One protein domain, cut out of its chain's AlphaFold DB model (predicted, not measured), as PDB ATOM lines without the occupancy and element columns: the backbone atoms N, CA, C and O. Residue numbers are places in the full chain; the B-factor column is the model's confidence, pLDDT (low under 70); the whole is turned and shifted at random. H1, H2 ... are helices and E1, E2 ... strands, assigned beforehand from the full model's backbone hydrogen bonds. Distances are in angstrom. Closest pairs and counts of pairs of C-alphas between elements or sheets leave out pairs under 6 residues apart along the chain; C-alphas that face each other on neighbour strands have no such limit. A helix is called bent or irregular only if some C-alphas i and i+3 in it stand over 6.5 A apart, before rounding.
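What this domain is: This is residues 2 to 43 of the 73 residues of an uncharacterized protein of Actinorugispora endophytica (UniProt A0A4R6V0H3). This is a small sheet of three strands, E1, E2 and E3, with one helix, H1, that starts at the sheet and runs away from it. Only the first residues of H1, 27 to 31, come near the sheet, while residues 36 to 42, of which 36 to 40 belong to H1, stick out free. The printed part has 42 residues, with three named strands followed by one named helix; the sheet's order is E1, E2, E3, antiparallel throughout, and the class is mixed, helices and strands. The whole is loose, with a radius of gyration of the C-alphas of 11.5 A, and its outline is flat, spanning 32 by 27 by 13 A.

Where its parts are: Begin with the sheet's inner strand, E2, residues 11 to 15: find C-alpha 11 at (103.187, 106.204, 71.437), from where the strand runs 13.8 A to C-alpha 15. Edge strand E3, residues 18 to 22, measures 14.0 A from first to last C-alpha. The other edge strand is E1, residues 2 to 4, 6.8 A long, which begins at C-alpha 2 at (97.948, 100.802, 71.004). Then look for H1, residues 27 to 40: it runs 19.8 A from C-alpha 27 at (100.608, 109.537, 66.719) to C-alpha 40 at (87.971, 113.189, 51.890).

How they stand to each other: E1, E2 and E3 form a meander, each strand the antiparallel neighbour of the one before. The hairpin of E2 and E3 has an angle of 172 degrees between its directions; look at N 13 and O 20, 2.8 A apart, and N 20 and O 13, 2.9 A apart, both within hydrogen-bond range. The hairpin of E1 and E2 has an angle of 174 degrees, and there N 3 and O 12 are within hydrogen-bond range at 2.8 A, as are N 12 and O 3 at 2.8 A. H1 is on the sheet but only grazes it, with its residues 27 to 31. Its closest C-alphas to E2 are those of Leu 27 and Ala 12, 6.1 A apart. To E1 the closest are those of Leu 27 and Leu 3, 7.1 A apart. To E3 they are those of Trp 28 and Gln 21, 7.3 A apart. Inside H1, which is not bent, every O i to N i+4 pair is within hydrogen-bond range.

The domain as a whole: The two C-alphas farthest apart are those of Pro 9, in the link between E1 and E2, and Gly 42, after H1, at 32.7 A. The printed part runs from residue 2 to residue 43 of a full chain of 73 residues and has no cut. The links E2 to E3 and E3 to H1 are tight, E1 to E2 is a short link of 6 residues, and no link is long. The mean pLDDT of the printed part is 94.5, and no printed residue is under 70.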
ATOM      1  N   TRP A   2      96.660 100.165  70.710       94.38
ATOM      2  CA  TRP A   2      97.948 100.802  71.004       94.38
ATOM      3  C   TRP A   2      98.662 101.087  69.678       94.38
ATOM      4  O   TRP A   2      98.597 100.256  68.777       94.38
ATOM      5  N   LEU A   3      99.303 102.248  69.568       94.81
ATOM      6  CA  LEU A   3     100.171 102.656  68.464       94.81
ATOM      7  C   LEU A   3     101.548 103.007  69.032       94.81
ATOM      8  O   LEU A   3     101.636 103.695  70.052       94.81
ATOM      9  N   SER A   4     102.612 102.550  68.389       95.62
ATOM     10  CA  SER A   4     103.989 102.891  68.745       95.62
ATOM     11  C   SER A   4     104.776 103.178  67.482       95.62
ATOM     12  O   SER A   4     104.650 102.445  66.500       95.62
ATOM     13  N   ALA A   5     105.580 104.230  67.522       92.50
ATOM     14  CA  ALA A   5     106.507 104.546  66.453       92.50
ATOM     15  C   ALA A   5     107.642 103.504  66.422       92.50
ATOM     16  O   ALA A   5     108.062 103.019  67.473       92.50
ATOM     17  N   LEU A   6     108.115 103.136  65.227       90.25
ATOM     18  CA  LEU A   6     109.249 102.211  65.069       90.25
ATOM     19  C   LEU A   6     110.602 102.936  65.134       90.25
ATOM     20  O   LEU A   6     111.623 102.320  65.418       90.25
ATOM     21  N   ASP A   7     110.590 104.243  64.891       89.06
ATOM     22  CA  ASP A   7     111.739 105.136  64.749       89.06
ATOM     23  C   ASP A   7     111.996 105.999  65.999       89.06
ATOM     24  O   ASP A   7     112.929 106.801  66.025       89.06
ATOM     25  N   GLY A   8     111.192 105.864  67.059       92.06
ATOM     26  CA  GLY A   8     111.341 106.715  68.233       92.06
ATOM     27  C   GLY A   8     110.406 106.401  69.400       92.06
ATOM     28  O   GLY A   8     109.608 105.468  69.354       92.06
ATOM     29  N   PRO A   9     110.470 107.208  70.474       96.50
ATOM     30  CA  PRO A   9     109.772 106.933  71.731       96.50
ATOM     31  C   PRO A   9     108.294 107.363  71.722       96.50
ATOM     32  O   PRO A   9     107.683 107.502  72.782       96.50
ATOM     33  N   SER A  10     107.719 107.632  70.550       97.75
ATOM     34  CA  SER A  10     106.339 108.090  70.432       97.75
ATOM     35  C   SER A  10     105.337 106.950  70.521       97.75
ATOM     36  O   SER A  10     105.530 105.877  69.951       97.75
ATOM     37  N   TRP A  11     104.234 107.197  71.223       97.94
ATOM     38  CA  TRP A  11     103.187 106.204  71.437       97.94
ATOM     39  C   TRP A  11     101.810 106.846  71.633       97.94
ATOM     40  O   TRP A  11     101.691 107.987  72.084       97.94
ATOM     41  N   ALA A  12     100.761 106.072  71.357       97.94
ATOM     42  CA  ALA A  12      99.386 106.376  71.731       97.94
ATOM     43  C   ALA A  12      98.657 105.120  72.232       97.94
ATOM     44  O   ALA A  12      98.817 104.022  71.704       97.94
ATOM     45  N   ARG A  13      97.820 105.281  73.256       97.69
ATOM     46  CA  ARG A  13      96.993 104.235  73.856       97.69
ATOM     47  C   ARG A  13      95.548 104.702  73.911       97.69
ATOM     48  O   ARG A  13      95.237 105.698  74.556       97.69
ATOM     49  N   LEU A  14      94.660 103.935  73.289       95.19
ATOM     50  CA  LEU A  14      93.247 104.274  73.152       95.19
ATOM     51  C   LEU A  14      92.352 103.221  73.794       95.19
ATOM     52  O   LEU A  14      92.513 102.010  73.586       95.19
ATOM     53  N   ARG A  15      91.367 103.720  74.530       93.88
ATOM     54  CA  ARG A  15      90.234 103.010  75.121       93.88
ATOM     55  C   ARG A  15      88.942 103.625  74.554       93.88
ATOM     56  O   ARG A  15      89.004 104.749  74.062       93.88
ATOM     57  N   PRO A  16      87.781 102.951  74.649       91.69
ATOM     58  CA  PRO A  16      86.531 103.414  74.031       91.69
ATOM     59  C   PRO A  16      86.125 104.868  74.326       91.69
ATOM     60  O   PRO A  16      85.427 105.476  73.528       91.69
ATOM     61  N   ASN A  17      86.559 105.435  75.452       93.50
ATOM     62  CA  ASN A  17      86.200 106.782  75.903       93.50
ATOM     63  C   ASN A  17      87.403 107.646  76.328       93.50
ATOM     64  O   ASN A  17      87.210 108.715  76.902       93.50
ATOM     65  N   ARG A  18      88.640 107.178  76.126       93.94
ATOM     66  CA  ARG A  18      89.841 107.889  76.586       93.94
ATOM     67  C   ARG A  18      91.058 107.518  75.754       93.94
ATOM     68  O   ARG A  18      91.344 106.336  75.565       93.94
ATOM     69  N   GLY A  19      91.802 108.535  75.341       94.44
ATOM     70  CA  GLY A  19      93.101 108.404  74.695       94.44
ATOM     71  C   GLY A  19      94.205 109.040  75.530       94.44
ATOM     72  O   GLY A  19      93.992 110.048  76.200       94.44
ATOM     73  N   GLU A  20      95.384 108.437  75.494       97.19
ATOM     74  CA  GLU A  20      96.626 108.991  76.030       97.19
ATOM     75  C   GLU A  20      97.710 108.849  74.968       97.19
ATOM     76  O   GLU A  20      97.735 107.857  74.244       97.19
ATOM     77  N   GLN A  21      98.609 109.821  74.876       97.88
ATOM     78  CA  GLN A  21      99.745 109.771  73.960       97.88
ATOM     79  C   GLN A  21     100.930 110.546  74.534       97.88
ATOM     80  O   GLN A  21     100.743 111.492  75.307       97.88
ATOM     81  N   GLY A  22     102.137 110.140  74.154       96.69
ATOM     82  CA  GLY A  22     103.388 110.706  74.642       96.69
ATOM     83  C   GLY A  22     104.535 110.528  73.650       96.69
ATOM     84  O   GLY A  22     104.437 109.744  72.708       96.69
ATOM     85  N   GLY A  23     105.618 111.270  73.878       96.44
ATOM     86  CA  GLY A  23     106.749 111.375  72.954       96.44
ATOM     87  C   GLY A  23     106.655 112.595  72.023       96.44
ATOM     88  O   GLY A  23     105.698 113.368  72.114       96.44
ATOM     89  N   PRO A  24     107.669 112.803  71.164       96.12
ATOM     90  CA  PRO A  24     107.794 113.996  70.320       96.12
ATOM     91  C   PRO A  24     106.721 114.096  69.226       96.12
ATOM     92  O   PRO A  24     106.307 115.195  68.871       96.12
ATOM     93  N   ARG A  25     106.243 112.957  68.720       94.88
ATOM     94  CA  ARG A  25     105.134 112.844  67.764       94.88
ATOM     95  C   ARG A  25     103.819 112.507  68.455       94.88
ATOM     96  O   ARG A  25     103.791 111.704  69.394       94.88
ATOM     97  N   ARG A  26     102.728 113.078  67.945       95.62
ATOM     98  CA  ARG A  26     101.352 112.878  68.420       95.62
ATOM     99  C   ARG A  26     100.646 111.874  67.512       95.62
ATOM    100  O   ARG A  26      99.853 112.243  66.655       95.62
ATOM    101  N   LEU A  27     100.982 110.592  67.674       95.19
ATOM    102  CA  LEU A  27     100.608 109.537  66.719       95.19
ATOM    103  C   LEU A  27      99.099 109.396  66.493       95.19
ATOM    104  O   LEU A  27      98.689 109.002  65.404       95.19
ATOM    105  N   TRP A  28      98.270 109.684  67.501       94.94
ATOM    106  CA  TRP A  28      96.823 109.635  67.299       94.94
ATOM    107  C   TRP A  28      96.340 110.780  66.411       94.94
ATOM    108  O   TRP A  28      95.565 110.547  65.490       94.94
ATOM    109  N   ASP A  29      96.857 111.985  66.639       95.25
ATOM    110  CA  ASP A  29      96.499 113.174  65.867       95.25
ATOM    111  C   ASP A  29      96.945 113.004  64.399       95.25
ATOM    112  O   ASP A  29      96.211 113.339  63.469       95.25
ATOM    113  N   GLU A  30      98.121 112.404  64.180       94.19
ATOM    114  CA  GLU A  30      98.614 112.041  62.846       94.19
ATOM    115  C   GLU A  30      97.724 110.993  62.163       94.19
ATOM    116  O   GLU A  30      97.363 111.154  60.996       94.19
ATOM    117  N   PHE A  31      97.316 109.942  62.885       92.81
ATOM    118  CA  PHE A  31      96.388 108.942  62.357       92.81
ATOM    119  C   PHE A  31      95.034 109.562  61.992       92.81
ATOM    120  O   PHE A  31      94.505 109.287  60.916       92.81
ATOM    121  N   GLU A  32      94.474 110.423  62.847       94.81
ATOM    122  CA  GLU A  32      93.221 111.129  62.564       94.81
ATOM    123  C   GLU A  32      93.337 112.026  61.328       94.81
ATOM    124  O   GLU A  32      92.399 112.080  60.531       94.81
ATOM    125  N   ALA A  33      94.478 112.696  61.139       94.06
ATOM    126  CA  ALA A  33      94.743 113.500  59.952       94.06
ATOM    127  C   ALA A  33      94.793 112.640  58.677       94.06
ATOM    128  O   ALA A  33      94.108 112.960  57.704       94.06
ATOM    129  N   VAL A  34      95.528 111.522  58.693       91.38
ATOM    130  CA  VAL A  34      95.599 110.585  57.556       91.38
ATOM    131  C   VAL A  34      94.230 109.974  57.261       91.38
ATOM    132  O   VAL A  34      93.808 109.918  56.109       91.38
ATOM    133  N   HIS A  35      93.495 109.558  58.291       92.38
ATOM    134  CA  HIS A  35      92.163 108.984  58.132       92.38
ATOM    135  C   HIS A  35      91.153 110.008  57.600       92.38
ATOM    136  O   HIS A  35      90.324 109.670  56.754       92.38
ATOM    137  N   ARG A  36      91.222 111.269  58.048       95.81
ATOM    138  CA  ARG A  36      90.401 112.358  57.500       95.81
ATOM    139  C   ARG A  36      90.700 112.564  56.021       95.81
ATOM    140  O   ARG A  36      89.769 112.530  55.223       95.81
ATOM    141  N   TRP A  37      91.978 112.686  55.665       92.50
ATOM    142  CA  TRP A  37      92.405 112.810  54.275       92.50
ATOM    143  C   TRP A  37      91.898 111.631  53.429       92.50
ATOM    144  O   TRP A  37      91.296 111.844  52.380       92.50
ATOM    145  N   TRP A  38      92.041 110.394  53.920       92.25
ATOM    146  CA  TRP A  38      91.580 109.187  53.224       92.25
ATOM    147  C   TRP A  38      90.073 109.238  52.952       92.25
ATOM    148  O   TRP A  38      89.636 108.961  51.836       92.25
ATOM    149  N   ARG A  39      89.272 109.667  53.935       95.94
ATOM    150  CA  ARG A  39      87.821 109.836  53.766       95.94
ATOM    151  C   ARG A  39      87.461 110.946  52.783       95.94
ATOM    152  O   ARG A  39      86.532 110.768  52.001       95.94
ATOM    153  N   GLU A  40      88.169 112.069  52.821       94.69
ATOM    154  CA  GLU A  40      87.971 113.189  51.890       94.69
ATOM    155  C   GLU A  40      88.286 112.792  50.441       94.69
ATOM    156  O   GLU A  40      87.665 113.311  49.518       94.69
ATOM    157  N   HIS A  41      89.173 111.814  50.242       91.25
ATOM    158  CA  HIS A  41      89.535 111.268  48.930       91.25
ATOM    159  C   HIS A  41      88.680 110.057  48.520       91.25
ATOM    160  O   HIS A  41      89.051 109.305  47.626       91.25
ATOM    161  N   GLY A  42      87.524 109.854  49.163       94.19
ATOM    162  CA  GLY A  42      86.581 108.788  48.805       94.19
ATOM    163  C   GLY A  42      86.962 107.403  49.323       94.19
ATOM    164  O   GLY A  42      86.325 106.419  48.959       94.19
ATOM    165  N   GLY A  43      87.963 107.320  50.197       94.25
ATOM    166  CA  GLY A  43      88.448 106.069  50.752       94.25
ATOM    167  C   GLY A  43      89.078 105.159  49.697       94.25
ATOM    168  O   GLY A  43      88.582 104.045  49.503       94.25
TER     169      GLY A  43